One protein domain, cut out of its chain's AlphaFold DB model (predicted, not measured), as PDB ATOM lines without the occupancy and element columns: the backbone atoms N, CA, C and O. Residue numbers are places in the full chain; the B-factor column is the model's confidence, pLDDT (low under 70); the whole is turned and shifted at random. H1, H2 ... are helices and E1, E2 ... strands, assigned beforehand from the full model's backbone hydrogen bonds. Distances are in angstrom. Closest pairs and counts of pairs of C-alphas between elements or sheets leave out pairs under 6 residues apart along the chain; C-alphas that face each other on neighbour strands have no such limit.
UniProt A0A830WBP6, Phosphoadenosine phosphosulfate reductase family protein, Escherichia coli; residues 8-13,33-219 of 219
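Overview. This is residues 8 to 13 and 33 to 219 of the 219 residues of the protein "Phosphoadenosine phosphosulfate reductase family protein" of Escherichia coli (UniProt A0A830WBP6). A small sheet, E5 E7 E6, and a parallel strand pair, E1 and E2, make the core, with E5 and E1 near each other; H4 lies to one side of this core, and H2 and H3 lie to the other. At one end the hairpin E3 and E4 and the long link of residues 108 to 137 extend the body, while H6 packs on the first residues of H2, H1 is close to H2, and H5 lies beyond E6. The printed part has 193 residues with six named helices and seven named strands, in the order H1 H2 E1 H3 E2 E3 E4 H4 E5 H5 E6 E7 H6, and its class is mixed, helices and strands. The sheet E5 E7 E6 is mixed, E1 E2 is parallel and E3 E4 is antiparallel. The whole is compact, with a radius of gyration of the C-alphas of 17.6 A, and it is rounded, with spans of 49 by 40 by 36 A.

Along the chain. Begin with the largest sheet: find C-alpha 156 at (27.816, -35.114, 30.224), from which E5 runs 13.2 A to residue 160. E7 is residues 197 to 200 and E6 residues 189 to 191. H4, residues 138 to 150, is 18.1 A long. Look next at E1, residues 53 to 58, 16.7 A, and E2, residues 82 to 88, 15.7 A. Between them in the chain comes H3, residues 65 to 77, 18.3 A. The longest helix is H2: find C-alpha 33 at (18.018, -24.990, 50.046) and follow it 24.5 A to residue 49. E3 is residues 92 to 95 and E4 residues 104 to 107. H1 is residues 8 to 13, H5 residues 168 to 175, and H6 runs 14.7 A from residue 208 to C-alpha 217 at (5.116, -28.266, 50.408).

Arrangement. In the largest sheet E7 is the inner strand, parallel to E5, where N 158 and O 198 are 2.8 A apart, within hydrogen-bond range. E6 and E7 form a hairpin, with N 199 and O 190 at 2.8 A. H4 is on one face of this sheet, making two layers, a helix over a sheet; its height over the sheet is 10.6 A, on a local plane fitted to just 6 C-alphas. It lies over E5 and E7, slantwise to the strands at 37 degrees to E7 on the local plane; its closest C-alphas to E5 are those of Ala 150 and Val 156, 5.6 A apart. H2 only grazes the sheet with residues 34 to 42. E1 is near E5 and also near H4. E1, H3 and E2 make a strand-helix-strand unit, two parallel neighbour strands joined through a helix, with a right-handed crossover; N 86 and O 55 are 2.8 A apart. H3 is near H2. With residues 33 to 37 alone, H2 touches H6 at a steep tilt of 57 degrees, the closest C-alphas being those of Asp 34 and Ile 211, 6.5 A. H1 is close to H2 but not clearly touching, with C-alphas 12 and 41 at 6.7 A. E3 and E4 form a hairpin, with N 94 and O 105 at 2.9 A, and Leu 92 and Phe 138 bring the closest C-alphas of E3 and H4 to 6.6 A. H5 is not on the largest sheet. Every O i to N i+4 pair is within hydrogen-bond range in H1, H2, H3, H5 and H6, and 8 of 9 are in H4.

Size, cuts and confidence. The C-alphas farthest apart are those of Arg 48 and Phe 101, 52.4 A. Residues 14 to 32 are not printed, and C-alphas 13 and 33 stand 20.6 A apart across the cut. The long links are E4 to H4 and H5 to E6. The model's mean pLDDT over the printed part is 94.0, and residue 219, the chain's last, is the one printed residue under 70.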
ATOM      1  N   PHE A   8       8.090 -24.026  38.163       95.69
ATOM      2  CA  PHE A   8       8.146 -25.418  38.590       95.69
ATOM      3  C   PHE A   8       8.012 -26.362  37.392       95.69
ATOM      4  O   PHE A   8       8.946 -27.116  37.114       95.69
ATOM      5  N   HIS A   9       6.942 -26.259  36.606       96.00
ATOM      6  CA  HIS A   9       6.751 -27.069  35.399       96.00
ATOM      7  C   HIS A   9       7.862 -26.826  34.368       96.00
ATOM      8  O   HIS A   9       8.349 -27.769  33.739       96.00
ATOM      9  N   SER A  10       8.337 -25.583  34.249       96.06
ATOM     10  CA  SER A  10       9.477 -25.245  33.389       96.06
ATOM     11  C   SER A  10      10.767 -25.927  33.823       96.06
ATOM     12  O   SER A  10      11.480 -26.469  32.977       96.06
ATOM     13  N   SER A  11      11.058 -25.973  35.125       96.81
ATOM     14  CA  SER A  11      12.220 -26.708  35.632       96.81
ATOM     15  C   SER A  11      12.099 -28.217  35.409       96.81
ATOM     16  O   SER A  11      13.069 -28.831  34.968       96.81
ATOM     17  N   ILE A  12      10.908 -28.803  35.590       97.56
ATOM     18  CA  ILE A  12      10.663 -30.221  35.297       97.56
ATOM     19  C   ILE A  12      10.935 -30.525  33.824       97.56
ATOM     20  O   ILE A  12      11.685 -31.454  33.542       97.56
ATOM     21  N   ARG A  13      10.437 -29.714  32.882       97.50
ATOM     22  CA  ARG A  13      10.722 -29.910  31.448       97.50
ATOM     23  C   ARG A  13      12.206 -29.800  31.110       97.50
ATOM     24  O   ARG A  13      12.698 -30.571  30.292       97.50
ATOM     25  N   LYS A  33      19.439 -24.996  50.455       95.62
ATOM     26  CA  LYS A  33      18.018 -24.990  50.046       95.62
ATOM     27  C   LYS A  33      17.816 -25.161  48.532       95.62
ATOM     28  O   LYS A  33      16.914 -25.882  48.126       95.62
ATOM     29  N   ASP A  34      18.645 -24.533  47.695       96.75
ATOM     30  CA  ASP A  34      18.459 -24.513  46.237       96.75
ATOM     31  C   ASP A  34      18.916 -25.831  45.602       96.75
ATOM     32  O   ASP A  34      18.195 -26.430  44.804       96.75
ATOM     33  N   SER A  35      20.088 -26.330  46.008       97.62
ATOM     34  CA  SER A  35      20.602 -27.624  45.550       97.62
ATOM     35  C   SER A  35      19.746 -28.793  46.056       97.62
ATOM     36  O   SER A  35      19.608 -29.789  45.352       97.62
ATOM     37  N   THR A  36      19.088 -28.642  47.211       97.81
ATOM     38  CA  THR A  36      18.092 -29.597  47.725       97.81
ATOM     39  C   THR A  36      16.842 -29.644  46.850       97.81
ATOM     40  O   THR A  36      16.420 -30.732  46.465       97.81
ATOM     41  N   VAL A  37      16.280 -28.491  46.461       98.25
ATOM     42  CA  VAL A  37      15.165 -28.455  45.495       98.25
ATOM     43  C   VAL A  37      15.574 -29.136  44.193       98.25
ATOM     44  O   VAL A  37      14.862 -30.018  43.721       98.25
ATOM     45  N   LEU A  38      16.742 -28.793  43.645       98.56
ATOM     46  CA  LEU A  38      17.225 -29.407  42.411       98.56
ATOM     47  C   LEU A  38      17.360 -30.931  42.540       98.56
ATOM     48  O   LEU A  38      16.982 -31.644  41.613       98.56
ATOM     49  N   LEU A  39      17.842 -31.429  43.683       98.50
ATOM     50  CA  LEU A  39      17.956 -32.862  43.953       98.50
ATOM     51  C   LEU A  39      16.588 -33.551  43.990       98.50
ATOM     52  O   LEU A  39      16.426 -34.588  43.350       98.50
ATOM     53  N   HIS A  40      15.597 -32.960  44.663       98.19
ATOM     54  CA  HIS A  40      14.230 -33.483  44.672       98.19
ATOM     55  C   HIS A  40      13.654 -33.611  43.255       98.19
ATOM     56  O   HIS A  40      13.141 -34.671  42.892       98.19
ATOM     57  N   LEU A  41      13.766 -32.551  42.447       98.31
ATOM     58  CA  LEU A  41      13.235 -32.540  41.081       98.31
ATOM     59  C   LEU A  41      13.981 -33.523  40.171       98.31
ATOM     60  O   LEU A  41      13.355 -34.261  39.412       98.31
ATOM     61  N   ALA A  42      15.315 -33.556  40.257       98.56
ATOM     62  CA  ALA A  42      16.144 -34.474  39.481       98.56
ATOM     63  C   ALA A  42      15.816 -35.934  39.807       98.56
ATOM     64  O   ALA A  42      15.645 -36.736  38.891       98.56
ATOM     65  N   ALA A  43      15.663 -36.264  41.090       98.50
ATOM     66  CA  ALA A  43      15.319 -37.608  41.525       98.50
ATOM     67  C   ALA A  43      13.926 -38.048  41.066       98.50
ATOM     68  O   ALA A  43      13.765 -39.169  40.586       98.50
ATOM     69  N   ASP A  44      12.927 -37.174  41.172       98.12
ATOM     70  CA  ASP A  44      11.566 -37.455  40.714       98.12
ATOM     71  C   ASP A  44      11.521 -37.739  39.199       98.12
ATOM     72  O   ASP A  44      10.991 -38.763  38.756       98.12
ATOM     73  N   VAL A  45      12.176 -36.900  38.389       98.50
ATOM     74  CA  VAL A  45      12.275 -37.135  36.940       98.50
ATOM     75  C   VAL A  45      13.071 -38.405  36.627       98.50
ATOM     76  O   VAL A  45      12.647 -39.194  35.779       98.50
ATOM     77  N   ALA A  46      14.189 -38.642  37.321       98.44
ATOM     78  CA  ALA A  46      15.007 -39.839  37.146       98.44
ATOM     79  C   ALA A  46      14.189 -41.119  37.392       98.44
ATOM     80  O   ALA A  46      14.211 -42.024  36.555       98.44
ATOM     81  N   ARG A  47      13.373 -41.155  38.459       98.12
ATOM     82  CA  ARG A  47      12.445 -42.266  38.741       98.12
ATOM     83  C   ARG A  47      11.471 -42.493  37.590       98.12
ATOM     84  O   ARG A  47      11.376 -43.612  37.086       98.12
ATOM     85  N   ARG A  48      10.787 -41.440  37.123       98.06
ATOM     86  CA  ARG A  48       9.814 -41.545  36.014       98.06
ATOM     87  C   ARG A  48      10.449 -42.044  34.719       98.06
ATOM     88  O   ARG A  48       9.857 -42.862  34.019       98.06
ATOM     89  N   LYS A  49      11.651 -41.561  34.404       97.38
ATOM     90  CA  LYS A  49      12.392 -41.921  33.186       97.38
ATOM     91  C   LYS A  49      13.174 -43.232  33.327       97.38
ATOM     92  O   LYS A  49      13.786 -43.659  32.352       97.38
ATOM     93  N   LYS A  50      13.160 -43.874  34.505       97.69
ATOM     94  CA  LYS A  50      13.979 -45.056  34.837       97.69
ATOM     95  C   LYS A  50      15.470 -44.818  34.563       97.69
ATOM     96  O   LYS A  50      16.175 -45.680  34.044       97.69
ATOM     97  N   ARG A  51      15.930 -43.610  34.879       97.50
ATOM     98  CA  ARG A  51      17.320 -43.165  34.760       97.50
ATOM     99  C   ARG A  51      17.933 -43.060  36.151       97.50
ATOM    100  O   ARG A  51      17.223 -42.980  37.151       97.50
ATOM    101  N   ARG A  52      19.258 -43.043  36.192       98.19
ATOM    102  CA  ARG A  52      20.049 -42.790  37.395       98.19
ATOM    103  C   ARG A  52      21.016 -41.637  37.119       98.19
ATOM    104  O   ARG A  52      21.220 -41.266  35.959       98.19
ATOM    105  N   PHE A  53      21.520 -41.015  38.176       98.50
ATOM    106  CA  PHE A  53      22.483 -39.916  38.098       98.50
ATOM    107  C   PHE A  53      23.460 -39.977  39.268       98.50
ATOM    108  O   PHE A  53      23.165 -40.573  40.302       98.50
ATOM    109  N   SER A  54      24.620 -39.350  39.124       98.56
ATOM    110  CA  SER A  54      25.585 -39.219  40.214       98.56
ATOM    111  C   SER A  54      25.371 -37.928  41.000       98.56
ATOM    112  O   SER A  54      24.787 -36.964  40.505       98.56
ATOM    113  N   VAL A  55      25.868 -37.885  42.228       98.81
ATOM    114  CA  VAL A  55      25.866 -36.685  43.069       98.81
ATOM    115  C   VAL A  55      27.293 -36.391  43.501       98.81
ATOM    116  O   VAL A  55      27.987 -37.297  43.947       98.81
ATOM    117  N   LEU A  56      27.723 -35.138  43.378       98.81
ATOM    118  CA  LEU A  56      28.971 -34.633  43.945       98.81
ATOM    119  C   LEU A  56      28.644 -33.787  45.172       98.81
ATOM    120  O   LEU A  56      27.937 -32.790  45.048       98.81
ATOM    121  N   PHE A  57      29.196 -34.153  46.323       98.62
ATOM    122  CA  PHE A  57      29.176 -33.356  47.544       98.62
ATOM    123  C   PHE A  57      30.615 -33.125  48.006       98.62
ATOM    124  O   PHE A  57      31.346 -34.086  48.244       98.62
ATOM    125  N   ILE A  58      31.019 -31.858  48.111       98.25
ATOM    126  CA  ILE A  58      32.321 -31.470  48.663       98.25
ATOM    127  C   ILE A  58      32.117 -31.127  50.130       98.25
ATOM    128  O   ILE A  58      31.417 -30.167  50.466       98.25
ATOM    129  N   ASP A  59      32.718 -31.949  50.976       97.75
ATOM    130  CA  ASP A  59      32.688 -31.831  52.416       97.75
ATOM    131  C   ASP A  59      33.850 -30.934  52.866       97.75
ATOM    132  O   ASP A  59      35.017 -31.281  52.699       97.75
ATOM    133  N   TRP A  60      33.528 -29.790  53.469       96.69
ATOM    134  CA  TRP A  60      34.525 -28.821  53.927       96.69
ATOM    135  C   TRP A  60      35.027 -29.050  55.355       96.69
ATOM    136  O   TRP A  60      35.616 -28.134  55.888       96.69
ATOM    137  N   GLU A  61      34.822 -30.202  56.000       96.06
ATOM    138  CA  GLU A  61      35.240 -30.451  57.396       96.06
ATOM    139  C   GLU A  61      34.426 -29.602  58.400       96.06
ATOM    140  O   GLU A  61      33.431 -30.090  58.948       96.06
ATOM    141  N   ALA A  62      34.698 -28.304  58.531       93.38
ATOM    142  CA  ALA A  62      33.992 -27.357  59.401       93.38
ATOM    143  C   ALA A  62      32.661 -26.817  58.816       93.38
ATOM    144  O   ALA A  62      32.402 -25.612  58.788       93.38
ATOM    145  N   GLN A  63      31.779 -27.702  58.341       92.44
ATOM    146  CA  GLN A  63      30.401 -27.344  57.963       92.44
ATOM    147  C   GLN A  63      29.433 -27.519  59.134       92.44
ATOM    148  O   GLN A  63      29.637 -28.361  60.005       92.44
ATOM    149  N   TYR A  64      28.327 -26.766  59.124       94.88
ATOM    150  CA  TYR A  64      27.264 -26.939  60.113       94.88
ATOM    151  C   TYR A  64      26.779 -28.392  60.165       94.88
ATOM    152  O   TYR A  64      26.418 -28.970  59.137       94.88
ATOM    153  N   GLN A  65      26.688 -28.940  61.376       95.50
ATOM    154  CA  GLN A  65      26.223 -30.304  61.630       95.50
ATOM    155  C   GLN A  65      24.861 -30.592  60.970       95.50
ATOM    156  O   GLN A  65      24.680 -31.634  60.344       95.50
ATOM    157  N   CYS A  66      23.932 -29.628  61.002       96.81
ATOM    158  CA  CYS A  66      22.624 -29.761  60.357       96.81
ATOM    159  C   CYS A  66      22.707 -29.914  58.825       96.81
ATOM    160  O   CYS A  66      21.862 -30.584  58.233       96.81
ATOM    161  N   THR A  67      23.725 -29.340  58.175       97.12
ATOM    162  CA  THR A  67      23.978 -29.543  56.743       97.12
ATOM    163  C   THR A  67      24.441 -30.972  56.491       97.12
ATOM    164  O   THR A  67      23.934 -31.615  55.577       97.12
ATOM    165  N   ILE A  68      25.352 -31.497  57.314       97.44
ATOM    166  CA  ILE A  68      25.865 -32.868  57.178       97.44
ATOM    167  C   ILE A  68      24.750 -33.896  57.384       97.44
ATOM    168  O   ILE A  68      24.575 -34.787  56.553       97.44
ATOM    169  N   GLU A  69      23.936 -33.725  58.424       97.38
ATOM    170  CA  GLU A  69      22.762 -34.567  58.685       97.38
ATOM    171  C   GLU A  69      21.756 -34.520  57.530       97.38
ATOM    172  O   GLU A  69      21.238 -35.553  57.094       97.38
ATOM    173  N   HIS A  70      21.505 -33.328  56.982       97.75
ATOM    174  CA  HIS A  70      20.631 -33.169  55.824       97.75
ATOM    175  C   HIS A  70      21.192 -33.869  54.582       97.75
ATOM    176  O   HIS A  70      20.456 -34.574  53.890       97.75
ATOM    177  N   VAL A  71      22.493 -33.748  54.315       98.12
ATOM    178  CA  VAL A  71      23.142 -34.412  53.176       98.12
ATOM    179  C   VAL A  71      23.074 -35.933  53.320       98.12
ATOM    180  O   VAL A  71      22.710 -36.609  52.356       98.12
ATOM    181  N   GLN A  72      23.324 -36.478  54.513       97.38
ATOM    182  CA  GLN A  72      23.163 -37.911  54.787       97.38
ATOM    183  C   GLN A  72      21.715 -38.373  54.583       97.38
ATOM    184  O   GLN A  72      21.474 -39.388  53.921       97.38
ATOM    185  N   LYS A  73      20.734 -37.602  55.073       97.56
ATOM    186  CA  LYS A  73      19.308 -37.882  54.851       97.56
ATOM    187  C   LYS A  73      18.970 -37.909  53.360       97.56
ATOM    188  O   LYS A  73      18.304 -38.839  52.908       97.56
ATOM    189  N   MET A  74      19.429 -36.921  52.588       98.00
ATOM    190  CA  MET A  74      19.192 -36.851  51.142       98.00
ATOM    191  C   MET A  74      19.867 -38.002  50.389       98.00
ATOM    192  O   MET A  74      19.241 -38.617  49.525       98.00
ATOM    193  N   ARG A  75      21.104 -38.350  50.760       97.75
ATOM    194  CA  ARG A  75      21.830 -39.508  50.224       97.75
ATOM    195  C   ARG A  75      21.055 -40.809  50.434       97.75
ATOM    196  O   ARG A  75      20.924 -41.594  49.499       97.75
ATOM    197  N   GLY A  76      20.513 -41.025  51.635       97.81
ATOM    198  CA  GLY A  76      19.680 -42.191  51.934       97.81
ATOM    199  C   GLY A  76      18.361 -42.192  51.157       97.81
ATOM    200  O   GLY A  76      18.002 -43.198  50.546       97.81
ATOM    201  N   MET A  77      17.669 -41.050  51.127       97.81
ATOM    202  CA  MET A  77      16.356 -40.881  50.489       97.81
ATOM    203  C   MET A  77      16.366 -41.135  48.973       97.81
ATOM    204  O   MET A  77      15.359 -41.592  48.430       97.81
ATOM    205  N   TYR A  78      17.475 -40.833  48.293       98.25
ATOM    206  CA  TYR A  78      17.596 -40.925  46.831       98.25
ATOM    207  C   TYR A  78      18.547 -42.018  46.347       98.25
ATOM    208  O   TYR A  78      18.957 -42.027  45.182       98.25
ATOM    209  N   ARG A  79      18.884 -42.976  47.217       97.88
ATOM    210  CA  ARG A  79      19.772 -44.100  46.888       97.88
ATOM    211  C   ARG A  79      19.259 -44.951  45.718       97.88
ATOM    212  O   ARG A  79      20.054 -45.504  44.965       97.88
ATOM    213  N   ASP A  80      17.943 -45.050  45.551       98.25
ATOM    214  CA  ASP A  80      17.304 -45.825  44.483       98.25
ATOM    215  C   ASP A  80      17.620 -45.293  43.075       98.25
ATOM    216  O   ASP A  80      17.707 -46.084  42.135       98.25
ATOM    217  N   VAL A  81      17.868 -43.984  42.941       98.38
ATOM    218  CA  VAL A  81      18.179 -43.305  41.667       98.38
ATOM    219  C   VAL A  81      19.581 -42.706  41.585       98.38
ATOM    220  O   VAL A  81      19.945 -42.144  40.553       98.38
ATOM    221  N   THR A  82      20.387 -42.843  42.637       98.38
ATOM    222  CA  THR A  82      21.771 -42.354  42.645       98.38
ATOM    223  C   THR A  82      22.730 -43.458  42.203       98.38
ATOM    224  O   THR A  82      22.798 -44.495  42.857       98.38
ATOM    225  N   ASP A  83      23.484 -43.259  41.121       97.38
ATOM    226  CA  ASP A  83      24.549 -44.181  40.689       97.38
ATOM    227  C   ASP A  83      25.714 -44.165  41.675       97.38
ATOM    228  O   ASP A  83      25.957 -45.147  42.374       97.38
ATOM    229  N   THR A  84      26.374 -43.013  41.780       98.06
ATOM    230  CA  THR A  84      27.465 -42.787  42.725       98.06
ATOM    231  C   THR A  84      27.223 -41.489  43.471       98.06
ATOM    232  O   THR A  84      26.995 -40.446  42.858       98.06
ATOM    233  N   PHE A  85      27.299 -41.545  44.798       98.50
ATOM    234  CA  PHE A  85      27.327 -40.360  45.646       98.50
ATOM    235  C   PHE A  85      28.785 -40.084  46.030       98.50
ATOM    236  O   PHE A  85      29.309 -40.687  46.963       98.50
ATOM    237  N   TYR A  86      29.451 -39.208  45.282       98.69
ATOM    238  CA  TYR A  86      30.815 -38.769  45.557       98.69
ATOM    239  C   TYR A  86      30.808 -37.829  46.762       98.69
ATOM    240  O   TYR A  86      30.623 -36.622  46.614       98.69
ATOM    241  N   TRP A  87      30.977 -38.394  47.955       98.69
ATOM    242  CA  TRP A  87      31.241 -37.635  49.173       98.69
ATOM    243  C   TRP A  87      32.744 -37.376  49.259       98.69
ATOM    244  O   TRP A  87      33.501 -38.279  49.598       98.69
ATOM    245  N   VAL A  88      33.187 -36.176  48.899       98.69
ATOM    246  CA  VAL A  88      34.609 -35.821  48.822       98.69
ATOM    247  C   VAL A  88      35.034 -35.150  50.121       98.69
ATOM    248  O   VAL A  88      34.600 -34.036  50.390       98.69
ATOM    249  N   ALA A  89      35.889 -35.822  50.891       98.31
ATOM    250  CA  ALA A  89      36.503 -35.323  52.120       98.31
ATOM    251  C   ALA A  89      38.034 -35.320  51.957       98.31
ATOM    252  O   ALA A  89      38.766 -36.000  52.671       98.31
ATOM    253  N   LEU A  90      38.494 -34.604  50.926       98.50
ATOM    254  CA  LEU A  90      39.907 -34.436  50.585       98.50
ATOM    255  C   LEU A  90      40.395 -33.049  51.018       98.50
ATOM    256  O   LEU A  90      39.578 -32.125  51.057       98.50
ATOM    257  N   PRO A  91      41.707 -32.872  51.251       98.38
ATOM    258  CA  PRO A  91      42.271 -31.554  51.482       98.38
ATOM    259  C   PRO A  91      42.039 -30.579  50.331       98.38
ATOM    260  O   PRO A  91      42.573 -30.754  49.235       98.38
ATOM    261  N   LEU A  92      41.266 -29.524  50.583       98.19
ATOM    262  CA  LEU A  92      41.003 -28.463  49.613       98.19
ATOM    263  C   LEU A  92      41.230 -27.098  50.248       98.19
ATOM    264  O   LEU A  92      40.833 -26.855  51.388       98.19
ATOM    265  N   THR A  93      41.838 -26.203  49.474       97.38
ATOM    266  CA  THR A  93      42.137 -24.840  49.918       97.38
ATOM    267  C   THR A  93      40.961 -23.914  49.635       97.38
ATOM    268  O   THR A  93      40.378 -23.929  48.545       97.38
ATOM    269  N   THR A  94      40.630 -23.069  50.606       94.69
ATOM    270  CA  THR A  94      39.705 -21.946  50.441       94.69
ATOM    271  C   THR A  94      40.213 -20.709  51.173       94.69
ATOM    272  O   THR A  94      41.113 -20.779  52.010       94.69
ATOM    273  N   VAL A  95      39.626 -19.557  50.859       93.75
ATOM    274  CA  VAL A  95      39.951 -18.298  51.527       93.75
ATOM    275  C   VAL A  95      39.448 -18.312  52.968       93.75
ATOM    276  O   VAL A  95      38.316 -18.701  53.260       93.75
ATOM    277  N   ASN A  96      40.281 -17.832  53.878       90.94
ATOM    278  CA  ASN A  96      39.954 -17.672  55.279       90.94
ATOM    279  C   ASN A  96      39.551 -16.218  55.561       90.94
ATOM    280  O   ASN A  96      40.369 -15.301  55.538       90.94
ATOM    281  N   GLY A  97      38.270 -16.011  55.865       88.19
ATOM    282  CA  GLY A  97      37.727 -14.688  56.178       88.19
ATOM    283  C   GLY A  97      37.998 -14.190  57.603       88.19
ATOM    284  O   GLY A  97      37.628 -13.058  57.906       88.19
ATOM    285  N   VAL A  98      38.594 -15.004  58.486       90.69
ATOM    286  CA  VAL A  98      38.751 -14.674  59.917       90.69
ATOM    287  C   VAL A  98      40.190 -14.377  60.344       90.69
ATOM    288  O   VAL A  98      40.420 -14.055  61.508       90.69
ATOM    289  N   SER A  99      41.165 -14.445  59.431       90.94
ATOM    290  CA  SER A  99      42.568 -14.143  59.738       90.94
ATOM    291  C   SER A  99      43.254 -13.392  58.604       90.94
ATOM    292  O   SER A  99      43.218 -13.805  57.452       90.94
ATOM    293  N   GLN A 100      43.942 -12.300  58.946       91.00
ATOM    294  CA  GLN A 100      44.837 -11.602  58.016       91.00
ATOM    295  C   GLN A 100      46.219 -12.266  57.918       91.00
ATOM    296  O   GLN A 100      46.939 -12.036  56.952       91.00
ATOM    297  N   PHE A 101      46.594 -13.078  58.913       93.44
ATOM    298  CA  PHE A 101      47.885 -13.773  58.958       93.44
ATOM    299  C   PHE A 101      47.828 -15.151  58.297       93.44
ATOM    300  O   PHE A 101      48.833 -15.636  57.788       93.44
ATOM    301  N   GLN A 102      46.648 -15.771  58.301       91.75
ATOM    302  CA  GLN A 102      46.359 -17.046  57.655       91.75
ATOM    303  C   GLN A 102      45.183 -16.827  56.702       91.75
ATOM    304  O   GLN A 102      44.055 -17.151  57.062       91.75
ATOM    305  N   PRO A 103      45.420 -16.212  55.531       93.31
ATOM    306  CA  PRO A 103      44.363 -15.812  54.598       93.31
ATOM    307  C   PRO A 103      43.728 -16.993  53.855       93.31
ATOM    308  O   PRO A 103      42.755 -16.806  53.130       93.31
ATOM    309  N   GLU A 104      44.257 -18.201  54.038       95.38
ATOM    310  CA  GLU A 104      43.776 -19.443  53.446       95.38
ATOM    311  C   GLU A 104      43.632 -20.512  54.529       95.38
ATOM    312  O   GLU A 104      44.262 -20.446  55.589       95.38
ATOM    313  N   TRP A 105      42.774 -21.485  54.256       95.50
ATOM    314  CA  TRP A 105      42.533 -22.638  55.107       95.50
ATOM    315  C   TRP A 105      42.350 -23.890  54.250       95.50
ATOM    316  O   TRP A 105      41.711 -23.837  53.197       95.50
ATOM    317  N   ILE A 106      42.911 -25.004  54.720       97.00
ATOM    318  CA  ILE A 106      42.810 -26.317  54.090       97.00
ATOM    319  C   ILE A 106      41.866 -27.165  54.947       97.00
ATOM    320  O   ILE A 106      42.175 -27.475  56.099       97.00
ATOM    321  N   CYS A 107      40.703 -27.540  54.407       96.94
ATOM    322  CA  CYS A 107      39.840 -28.515  55.082       96.94
ATOM    323  C   CYS A 107      40.509 -29.896  55.082       96.94
ATOM    324  O   CYS A 107      41.345 -30.160  54.229       96.94
ATOM    325  N   TRP A 108      40.165 -30.791  56.014       97.75
ATOM    326  CA  TRP A 108      40.700 -32.168  56.056       97.75
ATOM    327  C   TRP A 108      42.239 -32.284  56.020       97.75
ATOM    328  O   TRP A 108      42.777 -33.306  55.591       97.75
ATOM    329  N   GLU A 109      42.971 -31.254  56.458       97.19
ATOM    330  CA  GLU A 109      44.435 -31.234  56.409       97.19
ATOM    331  C   GLU A 109      45.048 -32.346  57.288       97.19
ATOM    332  O   GLU A 109      44.706 -32.449  58.473       97.19
ATOM    333  N   PRO A 110      45.950 -33.197  56.758       96.25
ATOM    334  CA  PRO A 110      46.607 -34.230  57.552       96.25
ATOM    335  C   PRO A 110      47.457 -33.643  58.680       96.25
ATOM    336  O   PRO A 110      48.203 -32.690  58.482       96.25
ATOM    337  N   GLY A 111      47.407 -34.268  59.856       95.38
ATOM    338  CA  GLY A 111      48.185 -33.828  61.019       95.38
ATOM    339  C   GLY A 111      47.564 -32.661  61.794       95.38
ATOM    340  O   GLY A 111      48.152 -32.224  62.781       95.38
ATOM    341  N   VAL A 112      46.377 -32.198  61.391       94.69
ATOM    342  CA  VAL A 112      45.566 -31.224  62.130       94.69
ATOM    343  C   VAL A 112      44.441 -31.947  62.872       94.69
ATOM    344  O   VAL A 112      43.929 -32.969  62.415       94.69
ATOM    345  N   GLU A 113      44.053 -31.427  64.036       96.12
ATOM    346  CA  GLU A 113      42.866 -31.893  64.752       96.12
ATOM    347  C   GLU A 113      41.599 -31.401  64.036       96.12
ATOM    348  O   GLU A 113      41.334 -30.200  63.976       96.12
ATOM    349  N   TRP A 114      40.825 -32.330  63.474       96.25
ATOM    350  CA  TRP A 114      39.552 -32.028  62.815       96.25
ATOM    351  C   TRP A 114      38.414 -31.909  63.835       96.25
ATOM    352  O   TRP A 114      38.351 -32.667  64.804       96.25
ATOM    353  N   VAL A 115      37.459 -31.013  63.581       95.62
ATOM    354  CA  VAL A 115      36.267 -30.809  64.416       95.62
ATOM    355  C   VAL A 115      35.257 -31.951  64.293       95.62
ATOM    356  O   VAL A 115      34.356 -32.072  65.126       95.62
ATOM    357  N   ARG A 116      35.389 -32.800  63.266       95.94
ATOM    358  CA  ARG A 116      34.646 -34.058  63.118       95.94
ATOM    359  C   ARG A 116      35.361 -35.037  62.192       95.94
ATOM    360  O   ARG A 116      36.313 -34.689  61.510       95.94
ATOM    361  N   GLN A 117      34.842 -36.259  62.132       95.88
ATOM    362  CA  GLN A 117      35.283 -37.274  61.178       95.88
ATOM    363  C   GLN A 117      34.373 -37.295  59.938       95.88
ATOM    364  O   GLN A 117      33.176 -36.987  60.047       95.88
ATOM    365  N   PRO A 118      34.910 -37.627  58.750       95.94
ATOM    366  CA  PRO A 118      34.081 -37.875  57.581       95.94
ATOM    367  C   PRO A 118      33.349 -39.225  57.743       95.94
ATOM    368  O   PRO A 118      33.775 -40.060  58.541       95.94
ATOM    369  N   PRO A 119      32.248 -39.472  57.013       94.62
ATOM    370  CA  PRO A 119      31.636 -40.802  56.960       94.62
ATOM    371  C   PRO A 119      32.613 -41.870  56.441       94.62
ATOM    372  O   PRO A 119      33.442 -41.568  55.585       94.62
ATOM    373  N   ASP A 120      32.461 -43.123  56.880       93.88
ATOM    374  CA  ASP A 120      33.371 -44.237  56.536       93.88
ATOM    375  C   ASP A 120      33.547 -44.470  55.026       93.88
ATOM    376  O   ASP A 120      34.586 -44.943  54.574       93.88
ATOM    377  N   ASP A 121      32.519 -44.162  54.236       93.31
ATOM    378  CA  ASP A 121      32.499 -44.348  52.785       93.31
ATOM    379  C   ASP A 121      32.759 -43.049  52.000       93.31
ATOM    380  O   ASP A 121      32.502 -42.984  50.793       93.31
ATOM    381  N   ALA A 122      33.244 -42.008  52.680       97.94
ATOM    382  CA  ALA A 122      33.736 -40.800  52.042       97.94
ATOM    383  C   ALA A 122      35.074 -41.048  51.336       97.94
ATOM    384  O   ALA A 122      35.910 -41.847  51.756       97.94
ATOM    385  N   ILE A 123      35.299 -40.304  50.261       98.69
ATOM    386  CA  ILE A 123      36.560 -40.289  49.529       98.69
ATOM    387  C   ILE A 123      37.545 -39.437  50.328       98.69
ATOM    388  O   ILE A 123      37.507 -38.208  50.257       98.69
ATOM    389  N   THR A 124      38.395 -40.115  51.095       98.25
ATOM    390  CA  THR A 124      39.495 -39.541  51.889       98.25
ATOM    391  C   THR A 124      40.872 -39.904  51.325       98.25
ATOM    392  O   THR A 124      41.868 -39.251  51.632       98.25
ATOM    393  N   ASP A 125      40.939 -40.920  50.458       98.06
ATOM    394  CA  ASP A 125      42.156 -41.311  49.750       98.06
ATOM    395  C   ASP A 125      42.486 -40.298  48.645       98.06
ATOM    396  O   ASP A 125      41.783 -40.178  47.637       98.06
ATOM    397  N   MET A 126      43.602 -39.590  48.820       98.00
ATOM    398  CA  MET A 126      44.105 -38.593  47.874       98.00
ATOM    399  C   MET A 126      44.483 -39.174  46.504       98.00
ATOM    400  O   MET A 126      44.634 -38.418  45.549       98.00
ATOM    401  N   SER A 127      44.624 -40.495  46.380       98.00
ATOM    402  CA  SER A 127      44.890 -41.169  45.105       98.00
ATOM    403  C   SER A 127      43.624 -41.551  44.326       98.00
ATOM    404  O   SER A 127      43.721 -41.951  43.166       98.00
ATOM    405  N   TYR A 128      42.432 -41.385  44.920       98.31
ATOM    406  CA  TYR A 128      41.158 -41.789  44.315       98.31
ATOM    407  C   TYR A 128      40.903 -41.118  42.960       98.31
ATOM    408  O   TYR A 128      40.448 -41.753  42.005       98.31
ATOM    409  N   PHE A 129      41.196 -39.818  42.865       98.19
ATOM    410  CA  PHE A 129      41.073 -39.061  41.626       98.19
ATOM    411  C   PHE A 129      42.452 -38.863  40.990       98.19
ATOM    412  O   PHE A 129      43.294 -38.187  41.578       98.19
ATOM    413  N   PRO A 130      42.684 -39.326  39.749       97.81
ATOM    414  CA  PRO A 130      43.989 -39.187  39.098       97.81
ATOM    415  C   PRO A 130      44.365 -37.729  38.788       97.81
ATOM    416  O   PRO A 130      45.527 -37.436  38.524       97.81
ATOM    417  N   PHE A 131      43.391 -36.812  38.785       97.50
ATOM    418  CA  PHE A 131      43.619 -35.382  38.564       97.50
ATOM    419  C   PHE A 131      43.923 -34.607  39.852       97.50
ATOM    420  O   PHE A 131      44.351 -33.453  39.766       97.50
ATOM    421  N   TYR A 132      43.633 -35.189  41.021       98.56
ATOM    422  CA  TYR A 132      43.713 -34.476  42.288       98.56
ATOM    423  C   TYR A 132      45.168 -34.161  42.636       98.56
ATOM    424  O   TYR A 132      46.080 -34.958  42.415       98.56
ATOM    425  N   ARG A 133      45.375 -32.969  43.193       98.06
ATOM    426  CA  ARG A 133      46.648 -32.525  43.757       98.06
ATOM    427  C   ARG A 133      46.373 -32.028  45.163       98.06
ATOM    428  O   ARG A 133      45.342 -31.395  45.389       98.06
ATOM    429  N   TYR A 134      47.296 -32.320  46.077       98.19
ATOM    430  CA  TYR A 134      47.175 -31.916  47.473       98.19
ATOM    431  C   TYR A 134      46.812 -30.433  47.589       98.19
ATOM    432  O   TYR A 134      47.497 -29.595  46.999       98.19
ATOM    433  N   ALA A 135      45.750 -30.143  48.346       96.75
ATOM    434  CA  ALA A 135      45.309 -28.790  48.671       96.75
ATOM    435  C   ALA A 135      44.995 -27.906  47.445       96.75
ATOM    436  O   ALA A 135      45.148 -26.685  47.497       96.75
ATOM    437  N   MET A 136      44.528 -28.497  46.339       98.12
ATOM    438  CA  MET A 136      43.996 -27.716  45.219       98.12
ATOM    439  C   MET A 136      42.759 -26.908  45.637       98.12
ATOM    440  O   MET A 136      42.052 -27.253  46.587       98.12
ATOM    441  N   THR A 137      42.487 -25.821  44.927       97.81
ATOM    442  CA  THR A 137      41.324 -24.970  45.211       97.81
ATOM    443  C   THR A 137      40.026 -25.620  44.733       97.81
ATOM    444  O   THR A 137      40.020 -26.493  43.859       97.81
ATOM    445  N   PHE A 138      38.889 -25.163  45.261       94.06
ATOM    446  CA  PHE A 138      37.570 -25.558  44.753       94.06
ATOM    447  C   PHE A 138      37.406 -25.225  43.262       94.06
ATOM    448  O   PHE A 138      36.864 -26.026  42.493       94.06
ATOM    449  N   GLU A 139      37.907 -24.060  42.853       94.00
ATOM    450  CA  GLU A 139      37.872 -23.543  41.489       94.00
ATOM    451  C   GLU A 139      38.688 -24.401  40.515       94.00
ATOM    452  O   GLU A 139      38.342 -24.471  39.338       94.00
ATOM    453  N   GLU A 140      39.725 -25.094  40.991       96.44
ATOM    454  CA  GLU A 140      40.450 -26.104  40.217       96.44
ATOM    455  C   GLU A 140      39.761 -27.475  40.281       96.44
ATOM    456  O   GLU A 140      39.693 -28.186  39.273       96.44
ATOM    457  N   PHE A 141      39.237 -27.861  41.451       97.88
ATOM    458  CA  PHE A 141      38.691 -29.198  41.685       97.88
ATOM    459  C   PHE A 141      37.428 -29.449  40.867       97.88
ATOM    460  O   PHE A 141      37.312 -30.489  40.222       97.88
ATOM    461  N   VAL A 142      36.471 -28.515  40.858       95.75
ATOM    462  CA  VAL A 142      35.176 -28.726  40.188       95.75
ATOM    463  C   VAL A 142      35.313 -28.902  38.669       95.75
ATOM    464  O   VAL A 142      34.717 -29.851  38.138       95.75
ATOM    465  N   PRO A 143      36.085 -28.072  37.939       94.31
ATOM    466  CA  PRO A 143      36.343 -28.310  36.521       94.31
ATOM    467  C   PRO A 143      37.093 -29.622  36.275       94.31
ATOM    468  O   PRO A 143      36.703 -30.373  35.382       94.31
ATOM    469  N   ALA A 144      38.110 -29.940  37.084       95.94
ATOM    470  CA  ALA A 144      38.878 -31.176  36.933       95.94
ATOM    471  C   ALA A 144      38.014 -32.427  37.174       95.94
ATOM    472  O   ALA A 144      38.049 -33.361  36.371       95.94
ATOM    473  N   PHE A 145      37.161 -32.406  38.205       97.31
ATOM    474  CA  PHE A 145      36.160 -33.440  38.458       97.31
ATOM    475  C   PHE A 145      35.193 -33.576  37.285       97.31
ATOM    476  O   PHE A 145      34.910 -34.690  36.859       97.31
ATOM    477  N   SER A 146      34.693 -32.465  36.742       95.56
ATOM    478  CA  SER A 146      33.730 -32.487  35.634       95.56
ATOM    479  C   SER A 146      34.338 -33.095  34.367       95.56
ATOM    480  O   SER A 146      33.712 -33.947  33.734       95.56
ATOM    481  N   SER A 147      35.583 -32.731  34.041       94.31
ATOM    482  CA  SER A 147      36.339 -33.325  32.931       94.31
ATOM    483  C   SER A 147      36.625 -34.811  33.159       94.31
ATOM    484  O   SER A 147      36.428 -35.622  32.258       94.31
ATOM    485  N   TRP A 148      37.032 -35.199  34.369       95.31
ATOM    486  CA  TRP A 148      37.253 -36.603  34.728       95.31
ATOM    487  C   TRP A 148      35.964 -37.432  34.680       95.31
ATOM    488  O   TRP A 148      35.961 -38.543  34.150       95.31
ATOM    489  N   PHE A 149      34.855 -36.885  35.180       95.56
ATOM    490  CA  PHE A 149      33.549 -37.538  35.182       95.56
ATOM    491  C   PHE A 149      33.027 -37.739  33.753       95.56
ATOM    492  O   PHE A 149      32.467 -38.797  33.438       95.56
ATOM    493  N   ALA A 150      33.267 -36.761  32.870       93.31
ATOM    494  CA  ALA A 150      33.027 -36.912  31.441       93.31
ATOM    495  C   ALA A 150      33.895 -38.025  30.834       93.31
ATOM    496  O   ALA A 150      33.385 -38.902  30.130       93.31
ATOM    497  N   GLY A 151      35.187 -38.060  31.173       87.75
ATOM    498  CA  GLY A 151      36.139 -39.003  30.597       87.75
ATOM    499  C   GLY A 151      36.168 -38.860  29.074       87.75
ATOM    500  O   GLY A 151      36.235 -37.752  28.556       87.75
ATOM    501  N   ASN A 152      36.036 -39.975  28.351       79.19
ATOM    502  CA  ASN A 152      35.936 -39.969  26.884       79.19
ATOM    503  C   ASN A 152      34.486 -39.868  26.370       79.19
ATOM    504  O   ASN A 152      34.240 -40.051  25.177       79.19
ATOM    505  N   ARG A 153      33.499 -39.657  27.254       78.50
ATOM    506  CA  ARG A 153      32.089 -39.563  26.860       78.50
ATOM    507  C   ARG A 153      31.781 -38.145  26.397       78.50
ATOM    508  O   ARG A 153      32.011 -37.187  27.125       78.50
ATOM    509  N   CYS A 154      31.162 -38.029  25.228       70.12
ATOM    510  CA  CYS A 154      30.485 -36.799  24.833       70.12
ATOM    511  C   CYS A 154      29.113 -36.718  25.520       70.12
ATOM    512  O   CYS A 154      28.417 -37.728  25.668       70.12
ATOM    513  N   GLY A 155      28.699 -35.511  25.912       80.69
ATOM    514  CA  GLY A 155      27.351 -35.277  26.430       80.69
ATOM    515  C   GLY A 155      27.182 -35.681  27.893       80.69
ATOM    516  O   GLY A 155      26.302 -36.479  28.229       80.69
ATOM    517  N   VAL A 156      27.978 -35.062  28.765       93.75
ATOM    518  CA  VAL A 156      27.816 -35.114  30.224       93.75
ATOM    519  C   VAL A 156      27.206 -33.815  30.751       93.75
ATOM    520  O   VAL A 156      27.640 -32.726  30.377       93.75
ATOM    521  N   ALA A 157      26.208 -33.932  31.627       97.00
ATOM    522  CA  ALA A 157      25.564 -32.799  32.287       97.00
ATOM    523  C   ALA A 157      25.983 -32.691  33.758       97.00
ATOM    524  O   ALA A 157      25.799 -33.630  34.530       97.00
ATOM    525  N   ILE A 158      26.473 -31.515  34.149       97.44
ATOM    526  CA  ILE A 158      26.757 -31.129  35.532       97.44
ATOM    527  C   ILE A 158      25.677 -30.148  35.989       97.44
ATOM    528  O   ILE A 158      25.610 -29.012  35.523       97.44
ATOM    529  N   LEU A 159      24.790 -30.585  36.877       98.19
ATOM    530  CA  LEU A 159      23.678 -29.774  37.363       98.19
ATOM    531  C   LEU A 159      24.113 -28.947  38.570       98.19
ATOM    532  O   LEU A 159      24.743 -29.474  39.486       98.19
ATOM    533  N   THR A 160      23.726 -27.674  38.608       96.44
ATOM    534  CA  THR A 160      23.994 -26.795  39.755       96.44
ATOM    535  C   THR A 160      22.740 -26.015  40.151       96.44
ATOM    536  O   THR A 160      21.957 -25.580  39.305       96.44
ATOM    537  N   GLY A 161      22.540 -25.828  41.459       93.38
ATOM    538  CA  GLY A 161      21.383 -25.127  42.034       93.38
ATOM    539  C   GLY A 161      21.462 -23.598  41.966       93.38
ATOM    540  O   GLY A 161      20.972 -22.936  42.872       93.38
ATOM    541  N   VAL A 162      22.121 -23.034  40.951       92.25
ATOM    542  CA  VAL A 162      22.311 -21.580  40.811       92.25
ATOM    543  C   VAL A 162      21.046 -20.923  40.270       92.25
ATOM    544  O   VAL A 162      20.441 -21.412  39.311       92.25
ATOM    545  N   ARG A 163      20.696 -19.766  40.837       93.19
ATOM    546  CA  ARG A 163      19.603 -18.909  40.365       93.19
ATOM    547  C   ARG A 163      20.129 -17.530  39.984       93.19
ATOM    548  O   ARG A 163      21.032 -16.989  40.621       93.19
ATOM    549  N   ALA A 164      19.541 -16.933  38.955       88.38
ATOM    550  CA  ALA A 164      19.914 -15.603  38.484       88.38
ATOM    551  C   ALA A 164      19.633 -14.515  39.537       88.38
ATOM    552  O   ALA A 164      20.387 -13.558  39.658       88.38
ATOM    553  N   ASP A 165      18.582 -14.711  40.335       87.75
ATOM    554  CA  ASP A 165      18.116 -13.820  41.407       87.75
ATOM    555  C   ASP A 165      19.041 -13.796  42.646       87.75
ATOM    556  O   ASP A 165      18.760 -13.120  43.627       87.75
ATOM    557  N   GLU A 166      20.145 -14.551  42.648       80.81
ATOM    558  CA  GLU A 166      21.077 -14.593  43.786       80.81
ATOM    559  C   GLU A 166      22.167 -13.523  43.735       80.81
ATOM    560  O   GLU A 166      22.633 -13.082  44.783       80.81
ATOM    561  N   SER A 167      22.613 -13.128  42.540       85.75
ATOM    562  CA  SER A 167      23.576 -12.040  42.372       85.75
ATOM    563  C   SER A 167      23.621 -11.545  40.930       85.75
ATOM    564  O   SER A 167      23.362 -12.296  39.986       85.75
ATOM    565  N   LEU A 168      24.058 -10.295  40.748       81.38
ATOM    566  CA  LEU A 168      24.306  -9.738  39.417       81.38
ATOM    567  C   LEU A 168      25.300 -10.599  38.623       81.38
ATOM    568  O   LEU A 168      25.087 -10.840  37.442       81.38
ATOM    569  N   ASN A 169      26.340 -11.132  39.271       82.38
ATOM    570  CA  ASN A 169      27.324 -11.997  38.615       82.38
ATOM    571  C   ASN A 169      26.693 -13.290  38.079       82.38
ATOM    572  O   ASN A 169      27.007 -13.709  36.965       82.38
ATOM    573  N   ARG A 170      25.769 -13.903  38.832       85.19
ATOM    574  CA  ARG A 170      25.042 -15.107  38.393       85.19
ATOM    575  C   ARG A 170      24.113 -14.797  37.225       85.19
ATOM    576  O   ARG A 170      24.118 -15.531  36.238       85.19
ATOM    577  N   PHE A 171      23.384 -13.681  37.291       84.94
ATOM    578  CA  PHE A 171      22.576 -13.203  36.168       84.94
ATOM    579  C   PHE A 171      23.434 -12.967  34.914       84.94
ATOM    580  O   PHE A 171      23.139 -13.527  33.859       84.94
ATOM    581  N   MET A 172      24.536 -12.221  35.037       83.94
ATOM    582  CA  MET A 172      25.452 -11.920  33.930       83.94
ATOM    583  C   MET A 172      26.068 -13.184  33.322       83.94
ATOM    584  O   MET A 172      26.139 -13.304  32.098       83.94
ATOM    585  N   GLY A 173      26.451 -14.157  34.153       81.25
ATOM    586  CA  GLY A 173      26.933 -15.459  33.689       81.25
ATOM    587  C   GLY A 173      25.883 -16.233  32.882       81.25
ATOM    588  O   GLY A 173      26.214 -16.892  31.898       81.25
ATOM    589  N   LEU A 174      24.601 -16.121  33.236       83.75
ATOM    590  CA  LEU A 174      23.511 -16.766  32.502       83.75
ATOM    591  C   LEU A 174      23.196 -16.072  31.172       83.75
ATOM    592  O   LEU A 174      23.041 -16.760  30.163       83.75
ATOM    593  N   VAL A 175      23.134 -14.738  31.150       83.94
ATOM    594  CA  VAL A 175      22.736 -13.972  29.952       83.94
ATOM    595  C   VAL A 175      23.884 -13.673  28.989       83.94
ATOM    596  O   VAL A 175      23.640 -13.196  27.879       83.94
ATOM    597  N   SER A 176      25.127 -13.966  29.384       83.94
ATOM    598  CA  SER A 176      26.314 -13.738  28.561       83.94
ATOM    599  C   SER A 176      26.142 -14.319  27.158       83.94
ATOM    600  O   SER A 176      25.842 -15.503  26.991       83.94
ATOM    601  N   GLN A 177      26.351 -13.482  26.142       80.69
ATOM    602  CA  GLN A 177      26.392 -13.897  24.734       80.69
ATOM    603  C   GLN A 177      27.764 -14.469  24.346       80.69
ATOM    604  O   GLN A 177      27.916 -15.024  23.269       80.69
ATOM    605  N   ARG A 178      28.771 -14.330  25.222       84.25
ATOM    606  CA  ARG A 178      30.134 -14.830  24.989       84.25
ATOM    607  C   ARG A 178      30.326 -16.275  25.435       84.25
ATOM    608  O   ARG A 178      31.326 -16.882  25.072       84.25
ATOM    609  N   LYS A 179      29.424 -16.813  26.262       86.50
ATOM    610  CA  LYS A 179      29.535 -18.203  26.711       86.50
ATOM    611  C   LYS A 179      29.099 -19.152  25.602       86.50
ATOM    612  O   LYS A 179      28.101 -18.901  24.927       86.50
ATOM    613  N   LEU A 180      29.796 -20.275  25.496       89.44
ATOM    614  CA  LEU A 180      29.337 -21.403  24.701       89.44
ATOM    615  C   LEU A 180      28.189 -22.095  25.438       89.44
ATOM    616  O   LEU A 180      28.230 -22.263  26.657       89.44
ATOM    617  N   ARG A 181      27.143 -22.461  24.703       91.31
ATOM    618  CA  ARG A 181      25.925 -23.104  25.218       91.31
ATOM    619  C   ARG A 181      25.736 -24.438  24.505       91.31
ATOM    620  O   ARG A 181      26.374 -24.684  23.489       91.31
ATOM    621  N   TYR A 182      24.844 -25.281  25.017       90.88
ATOM    622  CA  TYR A 182      24.447 -26.494  24.303       90.88
ATOM    623  C   TYR A 182      23.739 -26.166  22.980       90.88
ATOM    624  O   TYR A 182      24.048 -26.746  21.946       90.88
ATOM    625  N   ALA A 183      22.804 -25.213  23.020       89.12
ATOM    626  CA  ALA A 183      22.082 -24.692  21.864       89.12
ATOM    627  C   ALA A 183      21.594 -23.261  22.148       89.12
ATOM    628  O   ALA A 183      21.500 -22.854  23.315       89.12
ATOM    629  N   ASP A 184      21.250 -22.509  21.099       85.81
ATOM    630  CA  ASP A 184      20.799 -21.111  21.205       85.81
ATOM    631  C   ASP A 184      19.564 -20.957  22.103       85.81
ATOM    632  O   ASP A 184      19.484 -20.040  22.924       85.81
ATOM    633  N   ASP A 185      18.641 -21.918  22.024       89.25
ATOM    634  CA  ASP A 185      17.406 -21.971  22.808       89.25
ATOM    635  C   ASP A 185      17.592 -22.593  24.213       89.25
ATOM    636  O   ASP A 185      16.621 -22.846  24.933       89.25
ATOM    637  N   LYS A 186      18.844 -22.827  24.634       92.69
ATOM    638  CA  LYS A 186      19.223 -23.340  25.963       92.69
ATOM    639  C   LYS A 186      20.159 -22.363  26.698       92.69
ATOM    640  O   LYS A 186      21.286 -22.728  27.052       92.69
ATOM    641  N   PRO A 187      19.703 -21.130  27.008       90.44
ATOM    642  CA  PRO A 187      20.524 -20.100  27.662       90.44
ATOM    643  C   PRO A 187      20.978 -20.476  29.080       90.44
ATOM    644  O   PRO A 187      21.934 -19.914  29.604       90.44
ATOM    645  N   TRP A 188      20.327 -21.454  29.699       93.06
ATOM    646  CA  TRP A 188      20.620 -21.979  31.031       93.06
ATOM    647  C   TRP A 188      21.669 -23.101  31.023       93.06
ATOM    648  O   TRP A 188      21.789 -23.852  31.988       93.06
ATOM    649  N   THR A 189      22.436 -23.211  29.938       94.44
ATOM    650  CA  THR A 189      23.560 -24.141  29.802       94.44
ATOM    651  C   THR A 189      24.853 -23.374  29.541       94.44
ATOM    652  O   THR A 189      24.825 -22.246  29.032       94.44
ATOM    653  N   THR A 190      25.979 -23.973  29.910       93.56
ATOM    654  CA  THR A 190      27.327 -23.484  29.616       93.56
ATOM    655  C   THR A 190      28.185 -24.683  29.228       93.56
ATOM    656  O   THR A 190      28.278 -25.625  30.007       93.56
ATOM    657  N   ALA A 191      28.783 -24.675  28.040       92.50
ATOM    658  CA  ALA A 191      29.723 -25.711  27.620       92.50
ATOM    659  C   ALA A 191      31.085 -25.504  28.294       92.50
ATOM    660  O   ALA A 191      31.502 -24.360  28.507       92.50
ATOM    661  N   SER A 192      31.785 -26.596  28.604       91.19
ATOM    662  CA  SER A 192      33.195 -26.527  28.984       91.19
ATOM    663  C   SER A 192      34.033 -25.983  27.819       91.19
ATOM    664  O   SER A 192      33.635 -26.150  26.660       91.19
ATOM    665  N   PRO A 193      35.188 -25.342  28.079       84.62
ATOM    666  CA  PRO A 193      36.079 -24.866  27.017       84.62
ATOM    667  C   PRO A 193      36.452 -25.956  26.001       84.62
ATOM    668  O   PRO A 193      36.563 -25.681  24.811       84.62
ATOM    669  N   GLU A 194      36.592 -27.197  26.467       80.06
ATOM    670  CA  GLU A 194      36.935 -28.369  25.660       80.06
ATOM    671  C   GLU A 194      35.713 -29.042  25.002       80.06
ATOM    672  O   GLU A 194      35.873 -29.937  24.178       80.06
ATOM    673  N   GLY A 195      34.486 -28.644  25.360       78.50
ATOM    674  CA  GLY A 195      33.235 -29.171  24.800       78.50
ATOM    675  C   GLY A 195      32.793 -30.555  25.305       78.50
ATOM    676  O   GLY A 195      31.819 -31.101  24.790       78.50
ATOM    677  N   PHE A 196      33.468 -31.139  26.301       83.44
ATOM    678  CA  PHE A 196      33.170 -32.497  26.787       83.44
ATOM    679  C   PHE A 196      31.978 -32.572  27.749       83.44
ATOM    680  O   PHE A 196      31.225 -33.552  27.737       83.44
ATOM    681  N   TYR A 197      31.775 -31.538  28.567       92.88
ATOM    682  CA  TYR A 197      30.657 -31.468  29.506       92.88
ATOM    683  C   TYR A 197      29.951 -30.119  29.442       92.88
ATOM    684  O   TYR A 197      30.483 -29.118  28.959       92.88
ATOM    685  N   TYR A 198      28.729 -30.102  29.960       95.62
ATOM    686  CA  TYR A 198      27.910 -28.909  30.061       95.62
ATOM    687  C   TYR A 198      27.513 -28.700  31.515       95.62
ATOM    688  O   TYR A 198      27.040 -29.625  32.173       95.62
ATOM    689  N   THR A 199      27.648 -27.474  32.002       95.56
ATOM    690  CA  THR A 199      27.053 -27.043  33.267       95.56
ATOM    691  C   THR A 199      25.644 -26.530  32.998       95.56
ATOM    692  O   THR A 199      25.438 -25.679  32.130       95.56
ATOM    693  N   LEU A 200      24.659 -27.068  33.712       97.00
ATOM    694  CA  LEU A 200      23.239 -26.785  33.523       97.00
ATOM    695  C   LEU A 200      22.657 -26.143  34.787       97.00
ATOM    696  O   LEU A 200      22.952 -26.559  35.912       97.00
ATOM    697  N   TYR A 201      21.761 -25.176  34.584       96.94
ATOM    698  CA  TYR A 201      21.107 -24.402  35.643       96.94
ATOM    699  C   TYR A 201      19.571 -24.529  35.570       96.94
ATOM    700  O   TYR A 201      18.897 -23.569  35.201       96.94
ATOM    701  N   PRO A 202      18.957 -25.690  35.881       97.31
ATOM    702  CA  PRO A 202      17.516 -25.879  35.670       97.31
ATOM    703  C   PRO A 202      16.616 -24.949  36.495       97.31
ATOM    704  O   PRO A 202      15.473 -24.725  36.103       97.31
ATOM    705  N   LEU A 203      17.130 -24.396  37.601       96.81
ATOM    706  CA  LEU A 203      16.421 -23.478  38.502       96.81
ATOM    707  C   LEU A 203      16.722 -21.995  38.232       96.81
ATOM    708  O   LEU A 203      16.372 -21.153  39.053       96.81
ATOM    709  N   TYR A 204      17.394 -21.649  37.130       95.12
ATOM    710  CA  TYR A 204      17.978 -20.314  36.952       95.12
ATOM    711  C   TYR A 204      16.997 -19.137  37.119       95.12
ATOM    712  O   TYR A 204      17.407 -18.056  37.529       95.12
ATOM    713  N   ASP A 205      15.723 -19.333  36.794       94.38
ATOM    714  CA  ASP A 205      14.647 -18.339  36.838       94.38
ATOM    715  C   ASP A 205      13.787 -18.408  38.110       94.38
ATOM    716  O   ASP A 205      12.842 -17.634  38.253       94.38
ATOM    717  N   TRP A 206      14.121 -19.293  39.050       95.94
ATOM    718  CA  TRP A 206      13.452 -19.365  40.345       95.94
ATOM    719  C   TRP A 206      13.867 -18.198  41.243       95.94
ATOM    720  O   TRP A 206      15.046 -17.838  41.362       95.94
ATOM    721  N   LYS A 207      12.900 -17.653  41.976       95.06
ATOM    722  CA  LYS A 207      13.136 -16.665  43.031       95.06
ATOM    723  C   LYS A 207      13.283 -17.348  44.384       95.06
ATOM    724  O   LYS A 207      12.881 -18.496  44.579       95.06
ATOM    725  N   ALA A 208      13.806 -16.612  45.364       94.38
ATOM    726  CA  ALA A 208      13.923 -17.120  46.733       94.38
ATOM    727  C   ALA A 208      12.574 -17.620  47.291       94.38
ATOM    728  O   ALA A 208      12.520 -18.651  47.958       94.38
ATOM    729  N   ARG A 209      11.475 -16.923  46.969       95.25
ATOM    730  CA  ARG A 209      10.114 -17.316  47.363       95.25
ATOM    731  C   ARG A 209       9.729 -18.698  46.826       95.25
ATOM    732  O   ARG A 209       9.144 -19.473  47.574       95.25
ATOM    733  N   ASP A 210      10.062 -19.008  45.577       96.06
ATOM    734  CA  ASP A 210       9.683 -20.273  44.937       96.06
ATOM    735  C   ASP A 210      10.374 -21.459  45.623       96.06
ATOM    736  O   ASP A 210       9.737 -22.469  45.923       96.06
ATOM    737  N   ILE A 211      11.650 -21.287  45.989       96.06
ATOM    738  CA  ILE A 211      12.422 -22.271  46.762       96.06
ATOM    739  C   ILE A 211      11.775 -22.539  48.123       96.06
ATOM    740  O   ILE A 211      11.650 -23.694  48.535       96.06
ATOM    741  N   TRP A 212      11.336 -21.496  48.829       95.50
ATOM    742  CA  TRP A 212      10.675 -21.661  50.124       95.50
ATOM    743  C   TRP A 212       9.284 -22.285  50.004       95.50
ATOM    744  O   TRP A 212       8.949 -23.155  50.806       95.50
ATOM    745  N   ILE A 213       8.496 -21.901  48.992       95.44
ATOM    746  CA  ILE A 213       7.194 -22.524  48.713       95.44
ATOM    747  C   ILE A 213       7.370 -24.018  48.446       95.44
ATOM    748  O   ILE A 213       6.619 -24.820  49.002       95.44
ATOM    749  N   TYR A 214       8.362 -24.398  47.637       96.06
ATOM    750  CA  TYR A 214       8.641 -25.803  47.356       96.06
ATOM    751  C   TYR A 214       9.015 -26.563  48.632       96.06
ATOM    752  O   TYR A 214       8.345 -27.525  48.990       96.06
ATOM    753  N   ASN A 215      10.025 -26.098  49.376       92.88
ATOM    754  CA  ASN A 215      10.472 -26.774  50.600       92.88
ATOM    755  C   ASN A 215       9.372 -26.872  51.675       92.88
ATOM    756  O   ASN A 215       9.362 -27.818  52.457       92.88
ATOM    757  N   ALA A 216       8.436 -25.918  51.726       93.12
ATOM    758  CA  ALA A 216       7.298 -25.978  52.643       93.12
ATOM    759  C   ALA A 216       6.255 -27.036  52.245       93.12
ATOM    760  O   ALA A 216       5.597 -27.594  53.122       93.12
ATOM    761  N   ARG A 217       6.090 -27.300  50.943       90.94
ATOM    762  CA  ARG A 217       5.116 -28.266  50.408       90.94
ATOM    763  C   ARG A 217       5.647 -29.698  50.357       90.94
ATOM    764  O   ARG A 217       4.852 -30.624  50.446       90.94
ATOM    765  N   THR A 218       6.957 -29.869  50.221       77.31
ATOM    766  CA  THR A 218       7.607 -31.171  49.983       77.31
ATOM    767  C   THR A 218       8.242 -31.751  51.259       77.31
ATOM    768  O   THR A 218       9.288 -32.392  51.190       77.31
ATOM    769  N   ARG A 219       7.648 -31.481  52.432       56.78
ATOM    770  CA  ARG A 219       8.126 -31.996  53.728       56.78
ATOM    771  C   ARG A 219       7.884 -33.489  53.904       56.78
ATOM    772  O   ARG A 219       6.766 -33.936  53.571       56.78
TER     773      ARG A 219